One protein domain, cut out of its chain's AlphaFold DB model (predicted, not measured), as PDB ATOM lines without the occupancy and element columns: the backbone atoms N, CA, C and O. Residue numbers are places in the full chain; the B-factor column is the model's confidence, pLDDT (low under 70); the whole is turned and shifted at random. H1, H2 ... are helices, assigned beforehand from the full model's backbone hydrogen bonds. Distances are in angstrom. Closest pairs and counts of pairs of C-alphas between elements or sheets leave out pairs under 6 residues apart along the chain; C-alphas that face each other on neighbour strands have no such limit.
ATOM      1  N   HIS A   3     -26.705-138.587  42.387       48.31
ATOM      2  CA  HIS A   3     -26.186-139.123  41.112       48.31
ATOM      3  C   HIS A   3     -24.731-138.744  40.816       48.31
ATOM      4  O   HIS A   3     -24.112-139.320  39.932       48.31
ATOM      5  N   LEU A   4     -24.198-137.767  41.549       53.41
ATOM      6  CA  LEU A   4     -22.813-137.331  41.455       53.41
ATOM      7  C   LEU A   4     -21.972-137.957  42.568       53.41
ATOM      8  O   LEU A   4     -20.913-137.416  42.817       53.41
ATOM      9  N   GLY A   5     -22.440-139.000  43.278       54.56
ATOM     10  CA  GLY A   5     -21.719-139.664  44.385       54.56
ATOM     11  C   GLY A   5     -21.052-138.703  45.373       54.56
ATOM     12  O   GLY A   5     -19.934-138.944  45.813       54.56
ATOM     13  N   LEU A   6     -21.700-137.558  45.591       61.00
ATOM     14  CA  LEU A   6     -21.380-136.551  46.598       61.00
ATOM     15  C   LEU A   6     -22.496-136.585  47.647       61.00
ATOM     16  O   LEU A   6     -22.986-135.548  48.104       61.00
ATOM     17  N   HIS A   7     -23.029-137.779  47.924       62.16
ATOM     18  CA  HIS A   7     -24.013-137.931  48.969       62.16
ATOM     19  C   HIS A   7     -23.273-137.928  50.305       62.16
ATOM     20  O   HIS A   7     -22.216-138.534  50.428       62.16
ATOM     21  N   PRO A   8     -23.805-137.289  51.348       57.28
ATOM     22  CA  PRO A   8     -23.112-137.288  52.628       57.28
ATOM     23  C   PRO A   8     -23.006-138.673  53.291       57.28
ATOM     24  O   PRO A   8     -22.229-138.843  54.220       57.28
ATOM     25  N   GLU A   9     -23.783-139.654  52.825       61.66
ATOM     26  CA  GLU A   9     -23.610-141.076  53.175       61.66
ATOM     27  C   GLU A   9     -22.312-141.657  52.578       61.66
ATOM     28  O   GLU A   9     -21.720-142.556  53.166       61.66
ATOM     29  N   ASP A  10     -21.812-141.095  51.471       63.44
ATOM     30  CA  ASP A  10     -20.528-141.469  50.865       63.44
ATOM     31  C   ASP A  10     -19.344-140.967  51.720       63.44
ATOM     32  O   ASP A  10     -18.287-141.591  51.740       63.44
ATOM     33  N   ALA A  11     -19.524-139.880  52.485       59.06
ATOM     34  CA  ALA A  11     -18.521-139.387  53.439       59.06
ATOM     35  C   ALA A  11     -18.397-140.292  54.681       59.06
ATOM     36  O   ALA A  11     -17.300-140.493  55.195       59.06
ATOM     37  N   GLU A  12     -19.514-140.875  55.132       58.25
ATOM     38  CA  GLU A  12     -19.515-141.904  56.184       58.25
ATOM     39  C   GLU A  12     -18.863-143.201  55.673       58.25
ATOM     40  O   GLU A  12     -18.092-143.834  56.393       58.25
ATOM     41  N   ALA A  13     -19.094-143.560  54.403       57.41
ATOM     42  CA  ALA A  13     -18.453-144.705  53.754       57.41
ATOM     43  C   ALA A  13     -16.940-144.513  53.515       57.41
ATOM     44  O   ALA A  13     -16.199-145.494  53.501       57.41
ATOM     45  N   ALA A  14     -16.470-143.270  53.369       57.00
ATOM     46  CA  ALA A  14     -15.055-142.926  53.204       57.00
ATOM     47  C   ALA A  14     -14.247-142.925  54.521       57.00
ATOM     48  O   ALA A  14     -13.063-142.593  54.510       57.00
ATOM     49  N   GLY A  15     -14.860-143.303  55.652       55.62
ATOM     50  CA  GLY A  15     -14.187-143.392  56.952       55.62
ATOM     51  C   GLY A  15     -14.069-142.065  57.709       55.62
ATOM     52  O   GLY A  15     -13.282-141.980  58.650       55.62
ATOM     53  N   GLY A  16     -14.832-141.038  57.315       60.28
ATOM     54  CA  GLY A  16     -14.880-139.759  58.023       60.28
ATOM     55  C   GLY A  16     -15.539-139.881  59.400       60.28
ATOM     56  O   GLY A  16     -16.504-140.626  59.583       60.28
ATOM     57  N   ASP A  17     -15.039-139.121  60.379       71.31
ATOM     58  CA  ASP A  17     -15.662-139.012  61.703       71.31
ATOM     59  C   ASP A  17     -17.113-138.496  61.557       71.31
ATOM     60  O   ASP A  17     -17.422-137.657  60.704       71.31
ATOM     61  N   GLY A  18     -18.039-138.956  62.404       75.81
ATOM     62  CA  GLY A  18     -19.458-138.578  62.343       75.81
ATOM     63  C   GLY A  18     -19.699-137.066  62.484       75.81
ATOM     64  O   GLY A  18     -20.755-136.552  62.097       75.81
ATOM     65  N   VAL A  19     -18.719-136.328  63.014       82.12
ATOM     66  CA  VAL A  19     -18.699-134.859  63.031       82.12
ATOM     67  C   VAL A  19     -18.488-134.281  61.628       82.12
ATOM     68  O   VAL A  19     -19.217-133.367  61.237       82.12
ATOM     69  N   GLU A  20     -17.547-134.829  60.862       76.69
ATOM     70  CA  GLU A  20     -17.220-134.400  59.501       76.69
ATOM     71  C   GLU A  20     -18.393-134.656  58.554       76.69
ATOM     72  O   GLU A  20     -18.863-133.733  57.887       76.69
ATOM     73  N   ALA A  21     -18.967-135.862  58.590       75.81
ATOM     74  CA  ALA A  21     -20.153-136.192  57.805       75.81
ATOM     75  C   ALA A  21     -21.321-135.234  58.105       75.81
ATOM     76  O   ALA A  21     -22.017-134.770  57.198       75.81
ATOM     77  N   ARG A  22     -21.522-134.867  59.378       81.50
ATOM     78  CA  ARG A  22     -22.552-133.896  59.777       81.50
ATOM     79  C   ARG A  22     -22.241-132.481  59.283       81.50
ATOM     80  O   ARG A  22     -23.166-131.775  58.873       81.50
ATOM     81  N   ALA A  23     -20.981-132.057  59.329       85.12
ATOM     82  CA  ALA A  23     -20.553-130.767  58.798       85.12
ATOM     83  C   ALA A  23     -20.775-130.703  57.279       85.12
ATOM     84  O   ALA A  23     -21.411-129.765  56.798       85.12
ATOM     85  N   LEU A  24     -20.381-131.746  56.547       80.88
ATOM     86  CA  LEU A  24     -20.615-131.881  55.109       80.88
ATOM     87  C   LEU A  24     -22.111-131.876  54.770       80.88
ATOM     88  O   LEU A  24     -22.531-131.111  53.903       80.88
ATOM     89  N   LYS A  25     -22.950-132.628  55.503       80.19
ATOM     90  CA  LYS A  25     -24.426-132.589  55.365       80.19
ATOM     91  C   LYS A  25     -24.956-131.156  55.454       80.19
ATOM     92  O   LYS A  25     -25.763-130.740  54.624       80.19
ATOM     93  N   ARG A  26     -24.489-130.386  56.445       86.06
ATOM     94  CA  ARG A  26     -24.894-128.983  56.631       86.06
ATOM     95  C   ARG A  26     -24.403-128.087  55.498       86.06
ATOM     96  O   ARG A  26     -25.190-127.283  55.007       86.06
ATOM     97  N   LEU A  27     -23.153-128.242  55.066       86.06
ATOM     98  CA  LEU A  27     -22.582-127.467  53.961       86.06
ATOM     99  C   LEU A  27     -23.338-127.719  52.654       86.06
ATOM    100  O   LEU A  27     -23.768-126.766  52.011       86.06
ATOM    101  N   PHE A  28     -23.592-128.980  52.297       82.75
ATOM    102  CA  PHE A  28     -24.351-129.324  51.092       82.75
ATOM    103  C   PHE A  28     -25.819-128.892  51.166       82.75
ATOM    104  O   PHE A  28     -26.388-128.474  50.153       82.75
ATOM    105  N   GLY A  29     -26.431-128.944  52.352       84.00
ATOM    106  CA  GLY A  29     -27.760-128.378  52.583       84.00
ATOM    107  C   GLY A  29     -27.779-126.863  52.356       84.00
ATOM    108  O   GLY A  29     -28.615-126.359  51.610       84.00
ATOM    109  N   GLY A  30     -26.807-126.143  52.925       88.12
ATOM    110  CA  GLY A  30     -26.637-124.705  52.708       88.12
ATOM    111  C   GLY A  30     -26.403-124.358  51.237       88.12
ATOM    112  O   GLY A  30     -27.060-123.468  50.702       88.12
ATOM    113  N   LEU A  31     -25.541-125.114  50.555       86.88
ATOM    114  CA  LEU A  31     -25.264-124.949  49.130       86.88
ATOM    115  C   LEU A  31     -26.520-125.139  48.273       86.88
ATOM    116  O   LEU A  31     -26.778-124.348  47.368       86.88
ATOM    117  N   SER A  32     -27.324-126.158  48.583       85.69
ATOM    118  CA  SER A  32     -28.589-126.413  47.885       85.69
ATOM    119  C   SER A  32     -29.552-125.231  48.032       85.69
ATOM    120  O   SER A  32     -30.125-124.789  47.038       85.69
ATOM    121  N   ASN A  33     -29.655-124.657  49.237       89.06
ATOM    122  CA  ASN A  33     -30.470-123.465  49.484       89.06
ATOM    123  C   ASN A  33     -29.971-122.246  48.689       89.06
ATOM    124  O   ASN A  33     -30.779-121.516  48.117       89.06
ATOM    125  N   VAL A  34     -28.650-122.037  48.606       88.56
ATOM    126  CA  VAL A  34     -28.051-120.945  47.816       88.56
ATOM    127  C   VAL A  34     -28.373-121.101  46.328       88.56
ATOM    128  O   VAL A  34     -28.830-120.149  45.696       88.56
ATOM    129  N   LEU A  35     -28.182-122.300  45.768       87.56
ATOM    130  CA  LEU A  35     -28.467-122.577  44.357       87.56
ATOM    131  C   LEU A  35     -29.959-122.421  44.032       87.56
ATOM    132  O   LEU A  35     -30.309-121.861  42.992       87.56
ATOM    133  N   GLN A  36     -30.840-122.862  44.933       88.62
ATOM    134  CA  GLN A  36     -32.282-122.685  44.781       88.62
ATOM    135  C   GLN A  36     -32.669-121.202  44.805       88.62
ATOM    136  O   GLN A  36     -33.364-120.740  43.899       88.62
ATOM    137  N   GLY A  37     -32.150-120.435  45.771       89.50
ATOM    138  CA  GLY A  37     -32.370-118.990  45.851       89.50
ATOM    139  C   GLY A  37     -31.864-118.243  44.612       89.50
ATOM    140  O   GLY A  37     -32.544-117.354  44.099       89.50
ATOM    141  N   ALA A  38     -30.716-118.646  44.060       86.88
ATOM    142  CA  ALA A  38     -30.206-118.097  42.805       86.88
ATOM    143  C   ALA A  38     -31.128-118.405  41.611       86.88
ATOM    144  O   ALA A  38     -31.366-117.538  40.767       86.88
ATOM    145  N   GLY A  39     -31.694-119.615  41.559       86.12
ATOM    146  CA  GLY A  39     -32.706-119.996  40.574       86.12
ATOM    147  C   GLY A  39     -33.974-119.145  40.676       86.12
ATOM    148  O   GLY A  39     -34.457-118.633  39.666       86.12
ATOM    149  N   GLU A  40     -34.485-118.919  41.887       87.75
ATOM    150  CA  GLU A  40     -35.629-118.031  42.125       87.75
ATOM    151  C   GLU A  40     -35.341-116.589  41.696       87.75
ATOM    152  O   GLU A  40     -36.168-115.960  41.027       87.75
ATOM    153  N   LEU A  41     -34.156-116.076  42.041       84.81
ATOM    154  CA  LEU A  41     -33.719-114.739  41.658       84.81
ATOM    155  C   LEU A  41     -33.669-114.599  40.134       84.81
ATOM    156  O   LEU A  41     -34.253-113.659  39.592       84.81
ATOM    157  N   ARG A  42     -33.057-115.565  39.438       82.44
ATOM    158  CA  ARG A  42     -33.033-115.637  37.969       82.44
ATOM    159  C   ARG A  42     -34.444-115.685  37.383       82.44
ATOM    160  O   ARG A  42     -34.734-114.962  36.436       82.44
ATOM    161  N   ASN A  43     -35.335-116.505  37.938       83.94
ATOM    162  CA  ASN A  43     -36.701-116.653  37.429       83.94
ATOM    163  C   ASN A  43     -37.519-115.361  37.580       83.94
ATOM    164  O   ASN A  43     -38.295-115.007  36.689       83.94
ATOM    165  N   ARG A  44     -37.328-114.625  38.682       81.81
ATOM    166  CA  ARG A  44     -38.005-113.340  38.915       81.81
ATOM    167  C   ARG A  44     -37.400-112.193  38.113       81.81
ATOM    168  O   ARG A  44     -38.142-111.343  37.627       81.81
ATOM    169  N   ARG A  45     -36.071-112.134  38.016       79.00
ATOM    170  CA  ARG A  45     -35.341-110.964  37.505       79.00
ATOM    171  C   ARG A  45     -34.796-111.140  36.092       79.00
ATOM    172  O   ARG A  45     -34.356-110.154  35.528       79.00
ATOM    173  N   GLY A  46     -34.874-112.324  35.488       73.88
ATOM    174  CA  GLY A  46     -34.347-112.599  34.147       73.88
ATOM    175  C   GLY A  46     -32.869-113.011  34.141       73.88
ATOM    176  O   GLY A  46     -32.230-113.138  35.184       73.88
ATOM    177  N   ALA A  47     -32.322-113.260  32.947       68.06
ATOM    178  CA  ALA A  47     -30.942-113.714  32.762       68.06
ATOM    179  C   ALA A  47     -30.017-112.546  32.383       68.06
ATOM    180  O   ALA A  47     -30.079-112.065  31.254       68.06
ATOM    181  N   GLY A  48     -29.164-112.105  33.316       61.34
ATOM    182  CA  GLY A  48     -28.035-111.183  33.091       61.34
ATOM    183  C   GLY A  48     -28.385-109.729  32.740       61.34
ATOM    184  O   GLY A  48     -27.768-108.818  33.268       61.34
ATOM    185  N   HIS A  49     -29.404-109.503  31.911       66.31
ATOM    186  CA  HIS A  49     -29.819-108.193  31.396       66.31
ATOM    187  C   HIS A  49     -31.105-107.671  32.052       66.31
ATOM    188  O   HIS A  49     -31.638-106.637  31.658       66.31
ATOM    189  N   GLY A  50     -31.626-108.392  33.048       66.31
ATOM    190  CA  GLY A  50     -32.916-108.089  33.651       66.31
ATOM    191  C   GLY A  50     -34.106-108.567  32.805       66.31
ATOM    192  O   GLY A  50     -33.988-108.911  31.630       66.31
ATOM    193  N   ARG A  51     -35.289-108.604  33.417       74.69
ATOM    194  CA  ARG A  51     -36.582-108.757  32.744       74.69
ATOM    195  C   ARG A  51     -37.145-107.357  32.529       74.69
ATOM    196  O   ARG A  51     -37.140-106.562  33.466       74.69
ATOM    197  N   SER A  52     -37.642-107.061  31.328       73.19
ATOM    198  CA  SER A  52     -38.231-105.748  31.034       73.19
ATOM    199  C   SER A  52     -39.314-105.390  32.061       73.19
ATOM    200  O   SER A  52     -40.197-106.203  32.341       73.19
ATOM    201  N   GLY A  53     -39.197-104.202  32.660       73.81
ATOM    202  CA  GLY A  53     -40.101-103.702  33.701       73.81
ATOM    203  C   GLY A  53     -39.870-104.254  35.114       73.81
ATOM    204  O   GLY A  53     -40.548-103.818  36.041       73.81
ATOM    205  N   ALA A  54     -38.930-105.182  35.320       71.19
ATOM    206  CA  ALA A  54     -38.568-105.644  36.658       71.19
ATOM    207  C   ALA A  54     -37.489-104.734  37.274       71.19
ATOM    208  O   ALA A  54     -36.558-104.337  36.569       71.19
ATOM    209  N   PRO A  55     -37.548-104.446  38.588       75.75
ATOM    210  CA  PRO A  55     -36.461-103.761  39.275       75.75
ATOM    211  C   PRO A  55     -35.149-104.525  39.087       75.75
ATOM    212  O   PRO A  55     -35.135-105.762  39.130       75.75
ATOM    213  N   LEU A  56     -34.042-103.808  38.925       78.25
ATOM    214  CA  LEU A  56     -32.718-104.422  38.912       78.25
ATOM    215  C   LEU A  56     -32.362-104.948  40.309       78.25
ATOM    216  O   LEU A  56     -32.929-104.537  41.328       78.25
ATOM    217  N   VAL A  57     -31.492-105.952  40.345       81.06
ATOM    218  CA  VAL A  57     -30.859-106.387  41.595       81.06
ATOM    219  C   VAL A  57     -29.742-105.396  41.886       81.06
ATOM    220  O   VAL A  57     -29.080-104.953  40.954       81.06
ATOM    221  N   ASP A  58     -29.554-105.047  43.154       87.38
ATOM    222  CA  ASP A  58     -28.405-104.249  43.574       87.38
ATOM    223  C   ASP A  58     -27.087-104.909  43.126       87.38
ATOM    224  O   ASP A  58     -26.917-106.125  43.255       87.38
ATOM    225  N   ASP A  59     -26.158-104.108  42.608       84.69
ATOM    226  CA  ASP A  59     -24.907-104.594  42.019       84.69
ATOM    227  C   ASP A  59     -24.059-105.393  43.017       84.69
ATOM    228  O   ASP A  59     -23.436-106.391  42.638       84.69
ATOM    229  N   ALA A  60     -24.031-104.994  44.292       86.50
ATOM    230  CA  ALA A  60     -23.263-105.704  45.308       86.50
ATOM    231  C   ALA A  60     -23.890-107.074  45.606       86.50
ATOM    232  O   ALA A  60     -23.179-108.083  45.655       86.50
ATOM    233  N   LEU A  61     -25.222-107.142  45.713       85.50
ATOM    234  CA  LEU A  61     -25.948-108.407  45.881       85.50
ATOM    235  C   LEU A  61     -25.812-109.326  44.662       85.50
ATOM    236  O   LEU A  61     -25.661-110.543  44.819       85.50
ATOM    237  N   ALA A  62     -25.833-108.763  43.452       84.75
ATOM    238  CA  ALA A  62     -25.650-109.514  42.216       84.75
ATOM    239  C   ALA A  62     -24.251-110.144  42.153       84.75
ATOM    240  O   ALA A  62     -24.130-111.340  41.884       84.75
ATOM    241  N   ARG A  63     -23.202-109.373  42.475       86.81
ATOM    242  CA  ARG A  63     -21.812-109.861  42.515       86.81
ATOM    243  C   ARG A  63     -21.613-110.937  43.576       86.81
ATOM    244  O   ARG A  63     -21.001-111.960  43.281       86.81
ATOM    245  N   LEU A  64     -22.166-110.742  44.777       87.69
ATOM    246  CA  LEU A  64     -22.106-111.740  45.847       87.69
ATOM    247  C   LEU A  64     -22.770-113.055  45.419       87.69
ATOM    248  O   LEU A  64     -22.178-114.125  45.550       87.69
ATOM    249  N   THR A  65     -23.982-112.968  44.867       86.69
ATOM    250  CA  THR A  65     -24.738-114.143  44.410       86.69
ATOM    251  C   THR A  65     -23.994-114.867  43.292       86.69
ATOM    252  O   THR A  65     -23.837-116.084  43.350       86.69
ATOM    253  N   ALA A  66     -23.490-114.130  42.299       86.12
ATOM    254  CA  ALA A  66     -22.708-114.705  41.212       86.12
ATOM    255  C   ALA A  66     -21.447-115.404  41.738       86.12
ATOM    256  O   ALA A  66     -21.203-116.545  41.367       86.12
ATOM    257  N   GLY A  67     -20.689-114.783  42.647       87.94
ATOM    258  CA  GLY A  67     -19.484-115.386  43.224       87.94
ATOM    259  C   GLY A  67     -19.757-116.700  43.966       87.94
ATOM    260  O   GLY A  67     -19.065-117.698  43.743       87.94
ATOM    261  N   LEU A  68     -20.806-116.727  44.795       86.69
ATOM    262  CA  LEU A  68     -21.221-117.929  45.527       86.69
ATOM    263  C   LEU A  68     -21.662-119.056  44.584       86.69
ATOM    264  O   LEU A  68     -21.250-120.204  44.747       86.69
ATOM    265  N   VAL A  69     -22.482-118.732  43.584       89.12
ATOM    266  CA  VAL A  69     -23.026-119.721  42.644       89.12
ATOM    267  C   VAL A  69     -21.949-120.235  41.694       89.12
ATOM    268  O   VAL A  69     -21.883-121.436  41.454       89.12
ATOM    269  N   MET A  70     -21.086-119.361  41.174       88.62
ATOM    270  CA  MET A  70     -20.050-119.755  40.217       88.62
ATOM    271  C   MET A  70     -19.059-120.735  40.833       88.62
ATOM    272  O   MET A  70     -18.742-121.734  40.199       88.62
ATOM    273  N   SER A  71     -18.646-120.510  42.082       85.69
ATOM    274  CA  SER A  71     -17.745-121.432  42.789       85.69
ATOM    275  C   SER A  71     -18.358-122.832  42.914       85.69
ATOM    276  O   SER A  71     -17.692-123.838  42.684       85.69
ATOM    277  N   ALA A  72     -19.658-122.901  43.213       84.69
ATOM    278  CA  ALA A  72     -20.398-124.155  43.288       84.69
ATOM    279  C   ALA A  72     -20.505-124.858  41.928       84.69
ATOM    280  O   ALA A  72     -20.342-126.071  41.840       84.69
ATOM    281  N   VAL A  73     -20.800-124.098  40.869       85.69
ATOM    282  CA  VAL A  73     -20.949-124.628  39.509       85.69
ATOM    283  C   VAL A  73     -19.617-125.149  38.979       85.69
ATOM    284  O   VAL A  73     -19.600-126.253  38.449       85.69
ATOM    285  N   VAL A  74     -18.521-124.406  39.167       87.19
ATOM    286  CA  VAL A  74     -17.172-124.831  38.762       87.19
ATOM    287  C   VAL A  74     -16.823-126.167  39.409       87.19
ATOM    288  O   VAL A  74     -16.552-127.122  38.690       87.19
ATOM    289  N   TYR A  75     -16.966-126.278  40.732       83.38
ATOM    290  CA  TYR A  75     -16.709-127.534  41.440       83.38
ATOM    291  C   TYR A  75     -17.563-128.698  40.910       83.38
ATOM    292  O   TYR A  75     -17.075-129.807  40.710       83.38
ATOM    293  N   LEU A  76     -18.854-128.464  40.653       82.31
ATOM    294  CA  LEU A  76     -19.737-129.502  40.114       82.31
ATOM    295  C   LEU A  76     -19.346-129.923  38.689       82.31
ATOM    296  O   LEU A  76     -19.508-131.098  38.358       82.31
ATOM    297  N   CYS A  77     -18.857-128.995  37.864       82.25
ATOM    298  CA  CYS A  77     -18.343-129.284  36.528       82.25
ATOM    299  C   CYS A  77     -17.052-130.106  36.591       82.25
ATOM    300  O   CYS A  77     -17.001-131.152  35.956       82.25
ATOM    301  N   GLU A  78     -16.077-129.700  37.407       80.31
ATOM    302  CA  GLU A  78     -14.809-130.422  37.586       80.31
ATOM    303  C   GLU A  78     -15.056-131.868  38.034       80.31
ATOM    304  O   GLU A  78     -14.620-132.814  37.384       80.31
ATOM    305  N   ILE A  79     -15.879-132.066  39.071       79.62
ATOM    306  CA  ILE A  79     -16.213-133.415  39.555       79.62
ATOM    307  C   ILE A  79     -16.970-134.232  38.501       79.62
ATOM    308  O   ILE A  79     -16.828-135.456  38.435       79.62
ATOM    309  N   TYR A  80     -17.818-133.590  37.699       78.19
ATOM    310  CA  TYR A  80     -18.521-134.278  36.623       78.19
ATOM    311  C   TYR A  80     -17.556-134.735  35.522       78.19
ATOM    312  O   TYR A  80     -17.663-135.871  35.058       78.19
ATOM    313  N   GLU A  81     -16.613-133.879  35.135       77.81
ATOM    314  CA  GLU A  81     -15.580-134.180  34.144       77.81
ATOM    315  C   GLU A  81     -14.642-135.290  34.628       77.81
ATOM    316  O   GLU A  81     -14.439-136.263  33.900       77.81
ATOM    317  N   ASP A  82     -14.180-135.229  35.879       72.12
ATOM    318  CA  ASP A  82     -13.353-136.272  36.497       72.12
ATOM    319  C   ASP A  82     -14.062-137.629  36.493       72.12
ATOM    320  O   ASP A  82     -13.482-138.664  36.154       72.12
ATOM    321  N   ARG A  83     -15.359-137.644  36.820       71.50
ATOM    322  CA  ARG A  83     -16.166-138.871  36.795       71.50
ATOM    323  C   ARG A  83     -16.386-139.388  35.387       71.50
ATOM    324  O   ARG A  83     -16.408-140.603  35.192       71.50
ATOM    325  N   LEU A  84     -16.574-138.497  34.417       71.19
ATOM    326  CA  LEU A  84     -16.702-138.882  33.018       71.19
ATOM    327  C   LEU A  84     -15.395-139.501  32.507       71.19
ATOM    328  O   LEU A  84     -15.448-140.519  31.818       71.19
ATOM    329  N   ALA A  85     -14.248-138.940  32.893       66.94
ATOM    330  CA  ALA A  85     -12.930-139.481  32.582       66.94
ATOM    331  C   ALA A  85     -12.698-140.846  33.254       66.94
ATOM    332  O   ALA A  85     -12.253-141.779  32.593       66.94
ATOM    333  N   ALA A  86     -13.076-141.002  34.526       69.25
ATOM    334  CA  ALA A  86     -12.977-142.274  35.247       69.25
ATOM    335  C   ALA A  86     -13.927-143.359  34.706       69.25
ATOM    336  O   ALA A  86     -13.615-144.543  34.772       69.25
ATOM    337  N   SER A  87     -15.078-142.958  34.155       58.19
ATOM    338  CA  SER A  87     -16.068-143.864  33.552       58.19
ATOM    339  C   SER A  87     -15.783-144.171  32.076       58.19
ATOM    340  O   SER A  87     -16.574-144.869  31.432       58.19
ATOM    341  N   ALA A  88     -14.707-143.620  31.501       52.56
ATOM    342  CA  ALA A  88     -14.298-143.956  30.147       52.56
ATOM    343  C   ALA A  88     -13.891-145.441  30.108       52.56
ATOM    344  O   ALA A  88     -13.111-145.878  30.954       52.56
TER     345      ALA A  88
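What this domain is: This is residues 3 to 88 of the 161 residues of the protein "Abortive infection Abi-like protein" of Kribbella sp. VKM Ac-2541 (UniProt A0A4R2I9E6). What shape does this model make? Two long helices, H2 and H3, cross as a lopsided X at Leu 35 and Val 69, and the little helix H1 folds back on the first part of H2. A long loop, residues 46 to 58, joins the two long helices, while residues 14 to 19 stick out. What is it built of, and how large is it? The printed part has 86 residues with three named helices in the order H1, H2, H3 and no named strand, and its class is all helix. It is loose, with a radius of gyration of the C-alphas of 16.7 A, and it spans 52 by 34 by 18 A, only just flat.

Where its parts are: Where are the longest helices? H2 is residues 18 to 45, 40.4 A from first to last C-alpha, and begins at C-alpha 18 at (-19.458, -138.578, 62.343). H3 is residues 59 to 86, 40.1 A long, and ends at C-alpha 86 at (-12.977, -142.274, 35.247). Where is the short one? H1 is residues 8 to 13, 8.8 A long, and begins at C-alpha 8 at (-23.112, -137.288, 52.628).

How they stand to each other: How do the two long helices meet? H2 touches H3 with residues 31 to 38 alone, and H3 touches H2 with residues 65 to 72 alone. Their closest C-alphas are those of Leu 35 and Val 69, 6.4 A apart. Their lines stand at a steep tilt of 59 degrees, opposite ways. Where is H1? It touches H2, which touches H1 with residues 18 to 25 alone, and the closest C-alphas are those of Pro 8 and Lys 25, 5.6 A apart. The two form a helical hairpin at a shallow tilt of 25 degrees, opposite ways, and H1 and H3 are apart. What do the backbones show? In H2 and H3 every O i to N i+4 pair is within hydrogen-bond range; in H1 it is 1 of 2 pairs.

The domain as a whole: How far does the printed part reach? The two C-alphas farthest apart are those of Gly 15 and Gly 53, at 52.8 A, and the first and last printed C-alphas, those of His 3 and Ala 88, are 16.9 A apart. Is it cut, and which links are long? The printed part has no cut; the link from H1 to H2 is tight, with 4 residues, and that from H2 to H3 is long, with 13. Where is confidence low? The mean pLDDT of the printed part is 76.7, and residues 3 to 16, 47 to 50 and 85 to 88 are under 70.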